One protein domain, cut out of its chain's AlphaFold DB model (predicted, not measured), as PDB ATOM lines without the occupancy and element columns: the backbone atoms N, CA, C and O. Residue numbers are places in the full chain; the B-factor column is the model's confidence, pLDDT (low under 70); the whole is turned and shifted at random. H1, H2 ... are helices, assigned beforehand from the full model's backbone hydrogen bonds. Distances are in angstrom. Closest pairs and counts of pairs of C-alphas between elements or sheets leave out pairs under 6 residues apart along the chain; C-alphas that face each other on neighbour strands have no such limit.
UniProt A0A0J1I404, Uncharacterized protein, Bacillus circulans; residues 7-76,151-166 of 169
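AT A GLANCE: This is residues 7 to 76 and 151 to 166 of the 169 residues of an uncharacterized protein of Bacillus circulans (UniProt A0A0J1I404). Helices H2, H4 and H6 meet at large angles around short H1; H3 and H5 lie toward opposite ends. 86 residues are printed, with six named helices: all helix. It is compact, radius of gyration of the C-alphas 12.5 A, spanning 41 by 27 by 22 A.

HOW THE PARTS SIT: H1, residues 7 to 11, touches residues 52 to 59 of H4, 48 to 65, closest at C-alphas 8 and 55, 5.7 A. H2, residues 20 to 34, touches residues 162 to 166 of H6, 151 to 166, at a steep tilt of 63 degrees, closest at C-alphas 29 and 165, 6.3 A. H3, residues 41 to 46, and H5, 73 to 76, are apart. Every O i to N i+4 pair in H1 to H4 is within hydrogen-bond range, 10 of 12 in H6.

IN THESE COORDINATES: C-alpha 7 stands at (121.922, 109.009, 148.680), C-alpha 166 at (129.379, 105.868, 135.762); H4 spans 26.1 A.

THE WHOLE: Residues 77 to 150 are cut: a 16.7 A gap. No printed pLDDT is under 70.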
ATOM      1  N   ALA A   7     120.766 108.807 149.559       94.12
ATOM      2  CA  ALA A   7     121.922 109.009 148.680       94.12
ATOM      3  C   ALA A   7     123.076 109.747 149.377       94.12
ATOM      4  O   ALA A   7     124.228 109.336 149.257       94.12
ATOM      5  N   THR A   8     122.766 110.778 150.167       94.25
ATOM      6  CA  THR A   8     123.752 111.525 150.962       94.25
ATOM      7  C   THR A   8     124.391 110.620 152.005       94.25
ATOM      8  O   THR A   8     125.607 110.617 152.154       94.25
ATOM      9  N   ILE A   9     123.581 109.812 152.696       94.06
ATOM     10  CA  ILE A   9     124.061 108.857 153.705       94.06
ATOM     11  C   ILE A   9     124.999 107.832 153.064       94.06
ATOM     12  O   ILE A   9     126.085 107.602 153.587       94.06
ATOM     13  N   ILE A  10     124.618 107.272 151.914       95.81
ATOM     14  CA  ILE A  10     125.402 106.262 151.194       95.81
ATOM     15  C   ILE A  10     126.772 106.806 150.764       95.81
ATOM     16  O   ILE A  10     127.757 106.064 150.785       95.81
ATOM     17  N   LEU A  11     126.857 108.090 150.400       95.56
ATOM     18  CA  LEU A  11     128.113 108.723 149.996       95.56
ATOM     19  C   LEU A  11     129.090 108.967 151.151       95.56
ATOM     20  O   LEU A  11     130.291 109.026 150.887       95.56
ATOM     21  N   ARG A  12     128.623 109.050 152.403       94.50
ATOM     22  CA  ARG A  12     129.499 109.262 153.568       94.50
ATOM     23  C   ARG A  12     130.541 108.162 153.688       94.50
ATOM     24  O   ARG A  12     130.228 106.980 153.535       94.50
ATOM     25  N   ASN A  13     131.762 108.517 154.064       92.12
ATOM     26  CA  ASN A  13     132.881 107.581 154.157       92.12
ATOM     27  C   ASN A  13     132.635 106.423 155.148       92.12
ATOM     28  O   ASN A  13     133.104 105.311 154.918       92.12
ATOM     29  N   ASN A  14     131.876 106.648 156.229       90.75
ATOM     30  CA  ASN A  14     131.595 105.617 157.242       90.75
ATOM     31  C   ASN A  14     130.387 104.712 156.914       90.75
ATOM     32  O   ASN A  14     130.163 103.712 157.596       90.75
ATOM     33  N   ASP A  15     129.586 105.046 155.898       93.94
ATOM     34  CA  ASP A  15     128.445 104.212 155.513       93.94
ATOM     35  C   ASP A  15     128.910 102.915 154.824       93.94
ATOM     36  O   ASP A  15     129.867 102.916 154.047       93.94
ATOM     37  N   LYS A  16     128.237 101.796 155.103       94.12
ATOM     38  CA  LYS A  16     128.609 100.460 154.598       94.12
ATOM     39  C   LYS A  16     127.628  99.905 153.561       94.12
ATOM     40  O   LYS A  16     127.713  98.734 153.207       94.12
ATOM     41  N   THR A  17     126.694 100.721 153.075       94.62
ATOM     42  CA  THR A  17     125.678 100.306 152.098       94.62
ATOM     43  C   THR A  17     126.302  99.920 150.754       94.62
ATOM     44  O   THR A  17     125.782  99.048 150.057       94.62
ATOM     45  N   LEU A  18     127.420 100.559 150.401       94.50
ATOM     46  CA  LEU A  18     128.266 100.214 149.262       94.50
ATOM     47  C   LEU A  18     129.616  99.705 149.764       94.50
ATOM     48  O   LEU A  18     130.126 100.179 150.782       94.50
ATOM     49  N   ASN A  19     130.222  98.779 149.018       95.06
ATOM     50  CA  ASN A  19     131.609  98.404 149.274       95.06
ATOM     51  C   ASN A  19     132.542  99.607 149.017       95.06
ATOM     52  O   ASN A  19     132.207 100.533 148.271       95.06
ATOM     53  N   LYS A  20     133.720  99.581 149.650       93.50
ATOM     54  CA  LYS A  20     134.676 100.694 149.628       93.50
ATOM     55  C   LYS A  20     135.135 101.048 148.209       93.50
ATOM     56  O   LYS A  20     135.185 102.225 147.873       93.50
ATOM     57  N   GLU A  21     135.403 100.050 147.372       95.31
ATOM     58  CA  GLU A  21     135.906 100.264 146.010       95.31
ATOM     59  C   GLU A  21     134.863 100.921 145.102       95.31
ATOM     60  O   GLU A  21     135.160 101.902 144.426       95.31
ATOM     61  N   THR A  22     133.611 100.456 145.137       95.75
ATOM     62  CA  THR A  22     132.499 101.085 144.411       95.75
ATOM     63  C   THR A  22     132.286 102.522 144.881       95.75
ATOM     64  O   THR A  22     132.141 103.423 144.058       95.75
ATOM     65  N   LYS A  23     132.325 102.771 146.195       96.12
ATOM     66  CA  LYS A  23     132.194 104.129 146.739       96.12
ATOM     67  C   LYS A  23     133.316 105.050 146.254       96.12
ATOM     68  O   LYS A  23     133.030 106.163 145.824       96.12
ATOM     69  N   ASN A  24     134.559 104.570 146.261       95.06
ATOM     70  CA  ASN A  24     135.709 105.318 145.754       95.06
ATOM     71  C   ASN A  24     135.554 105.658 144.265       95.06
ATOM     72  O   ASN A  24     135.802 106.802 143.881       95.06
ATOM     73  N   ARG A  25     135.101 104.708 143.432       95.81
ATOM     74  CA  ARG A  25     134.817 104.979 142.011       95.81
ATOM     75  C   ARG A  25     133.752 106.059 141.843       95.81
ATOM     76  O   ARG A  25     133.958 106.991 141.069       95.81
ATOM     77  N   TYR A  26     132.661 105.986 142.605       96.75
ATOM     78  CA  TYR A  26     131.609 107.007 142.565       96.75
ATOM     79  C   TYR A  26     132.135 108.370 143.013       96.75
ATOM     80  O   TYR A  26     131.888 109.364 142.341       96.75
ATOM     81  N   HIS A  27     132.917 108.446 144.094       96.44
ATOM     82  CA  HIS A  27     133.553 109.697 144.529       96.44
ATOM     83  C   HIS A  27     134.453 110.297 143.444       96.44
ATOM     84  O   HIS A  27     134.374 111.496 143.181       96.44
ATOM     85  N   GLN A  28     135.271 109.477 142.776       95.56
ATOM     86  CA  GLN A  28     136.122 109.925 141.669       95.56
ATOM     87  C   GLN A  28     135.291 110.452 140.494       95.56
ATOM     88  O   GLN A  28     135.542 111.557 140.015       95.56
ATOM     89  N   LYS A  29     134.271 109.702 140.061       96.12
ATOM     90  CA  LYS A  29     133.368 110.125 138.982       96.12
ATOM     91  C   LYS A  29     132.623 111.406 139.333       96.12
ATOM     92  O   LYS A  29     132.587 112.322 138.521       96.12
ATOM     93  N   LEU A  30     132.095 111.524 140.547       96.88
ATOM     94  CA  LEU A  30     131.399 112.728 141.002       96.88
ATOM     95  C   LEU A  30     132.316 113.947 141.044       96.88
ATOM     96  O   LEU A  30     131.899 115.021 140.608       96.88
ATOM     97  N   ARG A  31     133.566 113.790 141.495       95.81
ATOM     98  CA  ARG A  31     134.565 114.866 141.455       95.81
ATOM     99  C   ARG A  31     134.793 115.346 140.019       95.81
ATOM    100  O   ARG A  31     134.766 116.547 139.783       95.81
ATOM    101  N   LEU A  32     134.944 114.423 139.067       95.50
ATOM    102  CA  LEU A  32     135.124 114.755 137.647       95.50
ATOM    103  C   LEU A  32     133.887 115.435 137.040       95.50
ATOM    104  O   LEU A  32     134.018 116.423 136.327       95.50
ATOM    105  N   LEU A  33     132.692 114.927 137.342       95.44
ATOM    106  CA  LEU A  33     131.437 115.416 136.769       95.44
ATOM    107  C   LEU A  33     131.010 116.784 137.311       95.44
ATOM    108  O   LEU A  33     130.353 117.544 136.606       95.44
ATOM    109  N   THR A  34     131.322 117.076 138.574       95.12
ATOM    110  CA  THR A  34     130.770 118.245 139.282       95.12
ATOM    111  C   THR A  34     131.813 119.280 139.675       95.12
ATOM    112  O   THR A  34     131.443 120.373 140.092       95.12
ATOM    113  N   ASN A  35     133.104 118.946 139.566       93.62
ATOM    114  CA  ASN A  35     134.218 119.738 140.093       93.62
ATOM    115  C   ASN A  35     134.085 120.067 141.599       93.62
ATOM    116  O   ASN A  35     134.700 121.006 142.099       93.62
ATOM    117  N   VAL A  36     133.267 119.301 142.333       93.81
ATOM    118  CA  VAL A  36     133.119 119.415 143.786       93.81
ATOM    119  C   VAL A  36     134.235 118.629 144.460       93.81
ATOM    120  O   VAL A  36     134.484 117.461 144.148       93.81
ATOM    121  N   ASP A  37     134.878 119.253 145.442       91.81
ATOM    122  CA  ASP A  37     135.854 118.582 146.288       91.81
ATOM    123  C   ASP A  37     135.157 117.631 147.272       91.81
ATOM    124  O   ASP A  37     134.727 118.033 148.356       91.81
ATOM    125  N   ILE A  38     134.997 116.370 146.856       93.12
ATOM    126  CA  ILE A  38     134.384 115.320 147.676       93.12
ATOM    127  C   ILE A  38     135.149 115.173 149.008       93.12
ATOM    128  O   ILE A  38     136.348 114.868 148.966       93.12
ATOM    129  N   PRO A  39     134.476 115.349 150.168       92.06
ATOM    130  CA  PRO A  39     135.105 115.296 151.487       92.06
ATOM    131  C   PRO A  39     135.817 113.968 151.772       92.06
ATOM    132  O   PRO A  39     135.293 112.888 151.488       92.06
ATOM    133  N   THR A  40     136.996 114.044 152.395       91.31
ATOM    134  CA  THR A  40     137.646 112.877 153.005       91.31
ATOM    135  C   THR A  40     136.984 112.533 154.337       91.31
ATOM    136  O   THR A  40     136.190 113.307 154.877       91.31
ATOM    137  N   LYS A  41     137.333 111.374 154.900       91.25
ATOM    138  CA  LYS A  41     136.803 110.934 156.193       91.25
ATOM    139  C   LYS A  41     137.119 111.928 157.315       91.25
ATOM    140  O   LYS A  41     136.277 112.143 158.175       91.25
ATOM    141  N   GLU A  42     138.306 112.522 157.303       91.38
ATOM    142  CA  GLU A  42     138.764 113.487 158.305       91.38
ATOM    143  C   GLU A  42     137.949 114.781 158.205       91.38
ATOM    144  O   GLU A  42     137.368 115.218 159.194       91.38
ATOM    145  N   ARG A  43     137.780 115.313 156.987       89.25
ATOM    146  CA  ARG A  43     136.971 116.518 156.749       89.25
ATOM    147  C   ARG A  43     135.491 116.324 157.071       89.25
ATOM    148  O   ARG A  43     134.853 117.249 157.553       89.25
ATOM    149  N   GLU A  44     134.941 115.126 156.851       92.31
ATOM    150  CA  GLU A  44     133.579 114.799 157.304       92.31
ATOM    151  C   GLU A  44     133.411 114.889 158.828       92.31
ATOM    152  O   GLU A  44     132.293 115.108 159.292       92.31
ATOM    153  N   LEU A  45     134.476 114.651 159.603       91.50
ATOM    154  CA  LEU A  45     134.446 114.742 161.066       91.50
ATOM    155  C   LEU A  45     134.658 116.179 161.548       91.50
ATOM    156  O   LEU A  45     134.057 116.561 162.548       91.50
ATOM    157  N   GLU A  46     135.490 116.948 160.843       94.31
ATOM    158  CA  GLU A  46     135.761 118.360 161.132       94.31
ATOM    159  C   GLU A  46     134.537 119.245 160.861       94.31
ATOM    160  O   GLU A  46     134.133 120.001 161.743       94.31
ATOM    161  N   ASP A  47     133.910 119.106 159.687       94.06
ATOM    162  CA  ASP A  47     132.669 119.808 159.341       94.06
ATOM    163  C   ASP A  47     131.649 118.865 158.662       94.06
ATOM    164  O   ASP A  47     131.577 118.742 157.429       94.06
ATOM    165  N   PRO A  48     130.801 118.193 159.464       90.81
ATOM    166  CA  PRO A  48     129.766 117.310 158.940       90.81
ATOM    167  C   PRO A  48     128.723 118.025 158.068       90.81
ATOM    168  O   PRO A  48     128.131 117.395 157.187       90.81
ATOM    169  N   LEU A  49     128.450 119.311 158.320       91.94
ATOM    170  CA  LEU A  49     127.416 120.060 157.605       91.94
ATOM    171  C   LEU A  49     127.905 120.462 156.214       91.94
ATOM    172  O   LEU A  49     127.179 120.255 155.239       91.94
ATOM    173  N   GLU A  50     129.136 120.961 156.107       93.38
ATOM    174  CA  GLU A  50     129.771 121.258 154.822       93.38
ATOM    175  C   GLU A  50     129.865 119.991 153.960       93.38
ATOM    176  O   GLU A  50     129.528 120.001 152.770       93.38
ATOM    177  N   ALA A  51     130.236 118.857 154.565       92.88
ATOM    178  CA  ALA A  51     130.294 117.589 153.851       92.88
ATOM    179  C   ALA A  51     128.929 117.166 153.284       92.88
ATOM    180  O   ALA A  51     128.831 116.774 152.116       92.88
ATOM    181  N   ILE A  52     127.857 117.295 154.074       93.06
ATOM    182  CA  ILE A  52     126.482 117.035 153.620       93.06
ATOM    183  C   ILE A  52     126.111 117.938 152.438       93.06
ATOM    184  O   ILE A  52     125.522 117.453 151.470       93.06
ATOM    185  N   GLN A  53     126.461 119.225 152.482       94.19
ATOM    186  CA  GLN A  53     126.177 120.163 151.391       94.19
ATOM    187  C   GLN A  53     126.894 119.767 150.096       94.19
ATOM    188  O   GLN A  53     126.262 119.727 149.037       94.19
ATOM    189  N   LYS A  54     128.175 119.391 150.179       95.56
ATOM    190  CA  LYS A  54     128.959 118.906 149.031       95.56
ATOM    191  C   LYS A  54     128.342 117.652 148.410       95.56
ATOM    192  O   LYS A  54     128.131 117.607 147.199       95.56
ATOM    193  N   PHE A  55     127.959 116.668 149.227       95.56
ATOM    194  CA  PHE A  55     127.271 115.470 148.735       95.56
ATOM    195  C   PHE A  55     125.915 115.789 148.095       95.56
ATOM    196  O   PHE A  55     125.608 115.262 147.025       95.56
ATOM    197  N   ASN A  56     125.116 116.669 148.705       95.12
ATOM    198  CA  ASN A  56     123.825 117.083 148.150       95.12
ATOM    199  C   ASN A  56     123.987 117.776 146.790       95.12
ATOM    200  O   ASN A  56     123.243 117.456 145.867       95.12
ATOM    201  N   SER A  57     125.001 118.634 146.631       96.12
ATOM    202  CA  SER A  57     125.320 119.269 145.346       96.12
ATOM    203  C   SER A  57     125.592 118.230 144.251       96.12
ATOM    204  O   SER A  57     125.077 118.342 143.137       96.12
ATOM    205  N   CYS A  58     126.349 117.175 144.564       96.81
ATOM    206  CA  CYS A  58     126.595 116.081 143.625       96.81
ATOM    207  C   CYS A  58     125.318 115.299 143.282       96.81
ATOM    208  O   CYS A  58     125.080 114.974 142.119       96.81
ATOM    209  N   ILE A  59     124.477 115.015 144.276       96.50
ATOM    210  CA  ILE A  59     123.205 114.305 144.086       96.50
ATOM    211  C   ILE A  59     122.253 115.116 143.204       96.50
ATOM    212  O   ILE A  59     121.629 114.559 142.298       96.50
ATOM    213  N   ASP A  60     122.151 116.425 143.425       96.19
ATOM    214  CA  ASP A  60     121.301 117.295 142.616       96.19
ATOM    215  C   ASP A  60     121.792 117.386 141.169       96.19
ATOM    216  O   ASP A  60     120.970 117.335 140.250       96.19
ATOM    217  N   TYR A  61     123.111 117.408 140.945       97.12
ATOM    218  CA  TYR A  61     123.681 117.288 139.603       97.12
ATOM    219  C   TYR A  61     123.250 115.985 138.915       97.12
ATOM    220  O   TYR A  61     122.733 116.022 137.795       97.12
ATOM    221  N   LEU A  62     123.381 114.833 139.589       96.88
ATOM    222  CA  LEU A  62     122.948 113.548 139.031       96.88
ATOM    223  C   LEU A  62     121.458 113.560 138.679       96.88
ATOM    224  O   LEU A  62     121.083 113.171 137.574       96.88
ATOM    225  N   ARG A  63     120.595 114.066 139.569       95.88
ATOM    226  CA  ARG A  63     119.141 114.160 139.324       95.88
ATOM    227  C   ARG A  63     118.809 115.023 138.111       95.88
ATOM    228  O   ARG A  63     117.840 114.745 137.410       95.88
ATOM    229  N   GLN A  64     119.580 116.080 137.864       95.56
ATOM    230  CA  GLN A  64     119.402 116.935 136.690       95.56
ATOM    231  C   GLN A  64     119.872 116.250 135.402       95.56
ATOM    232  O   GLN A  64     119.189 116.354 134.385       95.56
ATOM    233  N   ARG A  65     120.991 115.515 135.449       96.25
ATOM    234  CA  ARG A  65     121.561 114.806 134.290       96.25
ATOM    235  C   ARG A  65     120.860 113.490 133.946       96.25
ATOM    236  O   ARG A  65     121.040 112.990 132.843       96.25
ATOM    237  N   THR A  66     120.013 112.973 134.834       95.50
ATOM    238  CA  THR A  66     119.309 111.687 134.660       95.50
ATOM    239  C   THR A  66     117.794 111.811 134.482       95.50
ATOM    240  O   THR A  66     117.033 110.899 134.798       95.50
ATOM    241  N   ARG A  67     117.317 112.950 133.961       93.50
ATOM    242  CA  ARG A  67     115.875 113.206 133.771       93.50
ATOM    243  C   ARG A  67     115.227 112.377 132.665       93.50
ATOM    244  O   ARG A  67     114.012 112.180 132.702       93.50
ATOM    245  N   ASP A  68     116.008 111.937 131.682       95.06
ATOM    246  CA  ASP A  68     115.507 111.107 130.591       95.06
ATOM    247  C   ASP A  68     115.112 109.722 131.124       95.06
ATOM    248  O   ASP A  68     115.956 108.892 131.460       95.06
ATOM    249  N   LYS A  69     113.804 109.479 131.200       93.12
ATOM    250  CA  LYS A  69     113.235 108.245 131.755       93.12
ATOM    251  C   LYS A  69     113.451 107.032 130.853       93.12
ATOM    252  O   LYS A  69     113.409 105.915 131.358       93.12
ATOM    253  N   ALA A  70     113.637 107.233 129.549       92.19
ATOM    254  CA  ALA A  70     113.918 106.140 128.626       92.19
ATOM    255  C   ALA A  70     115.378 105.699 128.776       92.19
ATOM    256  O   ALA A  70     115.642 104.506 128.917       92.19
ATOM    257  N   LYS A  71     116.310 106.663 128.844       93.81
ATOM    258  CA  LYS A  71     117.740 106.389 129.065       93.81
ATOM    259  C   LYS A  71     118.030 105.866 130.478       93.81
ATOM    260  O   LYS A  71     118.829 104.950 130.636       93.81
ATOM    261  N   TYR A  72     117.370 106.413 131.501       95.25
ATOM    262  CA  TYR A  72     117.589 106.085 132.917       95.25
ATOM    263  C   TYR A  72     116.372 105.387 133.548       95.25
ATOM    264  O   TYR A  72     115.898 105.753 134.628       95.25
ATOM    265  N   SER A  73     115.854 104.363 132.866       94.88
ATOM    266  CA  SER A  73     114.621 103.656 133.244       94.88
ATOM    267  C   SER A  73     114.683 103.004 134.629       94.88
ATOM    268  O   SER A  73     113.702 103.062 135.369       94.88
ATOM    269  N   LEU A  74     115.839 102.466 135.034       95.06
ATOM    270  CA  LEU A  74     116.036 101.904 136.375       95.06
ATOM    271  C   LEU A  74     115.818 102.958 137.472       95.06
ATOM    272  O   LEU A  74     115.046 102.735 138.402       95.06
ATOM    273  N   ILE A  75     116.437 104.135 137.332       96.44
ATOM    274  CA  ILE A  75     116.297 105.247 138.287       96.44
ATOM    275  C   ILE A  75     114.837 105.697 138.355       96.44
ATOM    276  O   ILE A  75     114.305 105.947 139.439       96.44
ATOM    277  N   PHE A  76     114.181 105.793 137.197       96.44
ATOM    278  CA  PHE A  76     112.773 106.158 137.124       96.44
ATOM    279  C   PHE A  76     111.882 105.140 137.852       96.44
ATOM    280  O   PHE A  76     111.065 105.547 138.678       96.44
ATOM    281  N   TYR A 151     112.020 103.671 153.511       94.31
ATOM    282  CA  TYR A 151     113.473 103.777 153.624       94.31
ATOM    283  C   TYR A 151     114.194 102.855 152.631       94.31
ATOM    284  O   TYR A 151     115.052 103.317 151.887       94.31
ATOM    285  N   ASN A 152     113.806 101.578 152.562       94.56
ATOM    286  CA  ASN A 152     114.415 100.608 151.649       94.56
ATOM    287  C   ASN A 152     114.254 101.020 150.177       94.56
ATOM    288  O   ASN A 152     115.225 100.981 149.425       94.56
ATOM    289  N   ALA A 153     113.062 101.473 149.781       96.19
ATOM    290  CA  ALA A 153     112.830 101.989 148.433       96.19
ATOM    291  C   ALA A 153     113.677 103.246 148.154       96.19
ATOM    292  O   ALA A 153     114.250 103.388 147.078       96.19
ATOM    293  N   GLY A 154     113.839 104.126 149.148       96.00
ATOM    294  CA  GLY A 154     114.714 105.295 149.045       96.00
ATOM    295  C   GLY A 154     116.192 104.924 148.885       96.00
ATOM    296  O   GLY A 154     116.909 105.576 148.127       96.00
ATOM    297  N   VAL A 155     116.649 103.863 149.557       96.25
ATOM    298  CA  VAL A 155     118.005 103.309 149.398       96.25
ATOM    299  C   VAL A 155     118.201 102.734 147.996       96.25
ATOM    300  O   VAL A 155     119.227 103.021 147.384       96.25
ATOM    301  N   ASN A 156     117.242 101.975 147.463       97.00
ATOM    302  CA  ASN A 156     117.340 101.420 146.109       97.00
ATOM    303  C   ASN A 156     117.387 102.521 145.044       97.00
ATOM    304  O   ASN A 156     118.298 102.530 144.218       97.00
ATOM    305  N   TYR A 157     116.496 103.512 145.142       97.44
ATOM    306  CA  TYR A 157     116.544 104.710 144.303       97.44
ATOM    307  C   TYR A 157     117.903 105.409 144.380       97.44
ATOM    308  O   TYR A 157     118.485 105.771 143.362       97.44
ATOM    309  N   SER A 158     118.441 105.555 145.589       96.94
ATOM    310  CA  SER A 158     119.734 106.200 145.799       96.94
ATOM    311  C   SER A 158     120.892 105.409 145.195       96.94
ATOM    312  O   SER A 158     121.794 106.010 144.620       96.94
ATOM    313  N   LYS A 159     120.869 104.074 145.276       97.06
ATOM    314  CA  LYS A 159     121.867 103.212 144.628       97.06
ATOM    315  C   LYS A 159     121.829 103.369 143.110       97.06
ATOM    316  O   LYS A 159     122.871 103.661 142.534       97.06
ATOM    317  N   ALA A 160     120.644 103.265 142.506       97.00
ATOM    318  CA  ALA A 160     120.462 103.448 141.065       97.00
ATOM    319  C   ALA A 160     120.909 104.848 140.609       97.00
ATOM    320  O   ALA A 160     121.561 105.004 139.578       97.00
ATOM    321  N   LEU A 161     120.600 105.879 141.402       97.56
ATOM    322  CA  LEU A 161     121.033 107.243 141.120       97.56
ATOM    323  C   LEU A 161     122.559 107.372 141.165       97.56
ATOM    324  O   LEU A 161     123.137 107.945 140.251       97.56
ATOM    325  N   LEU A 162     123.226 106.851 142.195       97.12
ATOM    326  CA  LEU A 162     124.685 106.948 142.307       97.12
ATOM    327  C   LEU A 162     125.409 106.133 141.228       97.12
ATOM    328  O   LEU A 162     126.387 106.616 140.664       97.12
ATOM    329  N   GLU A 163     124.901 104.947 140.896       96.38
ATOM    330  CA  GLU A 163     125.409 104.106 139.804       96.38
ATOM    331  C   GLU A 163     125.383 104.835 138.456       96.38
ATOM    332  O   GLU A 163     126.337 104.762 137.687       96.38
ATOM    333  N   SER A 164     124.360 105.660 138.213       95.62
ATOM    334  CA  SER A 164     124.264 106.459 136.987       95.62
ATOM    335  C   SER A 164     125.450 107.396 136.744       95.62
ATOM    336  O   SER A 164     125.707 107.744 135.593       95.62
ATOM    337  N   SER A 165     126.200 107.770 137.790       95.50
ATOM    338  CA  SER A 165     127.414 108.584 137.653       95.50
ATOM    339  C   SER A 165     128.484 107.924 136.778       95.50
ATOM    340  O   SER A 165     129.305 108.623 136.189       95.50
ATOM    341  N   GLU A 166     128.464 106.596 136.643       93.19
ATOM    342  CA  GLU A 166     129.379 105.868 135.762       93.19
ATOM    343  C   GLU A 166     128.949 105.919 134.282       93.19
ATOM    344  O   GLU A 166     129.775 105.675 133.407       93.19
TER     345      GLU A 166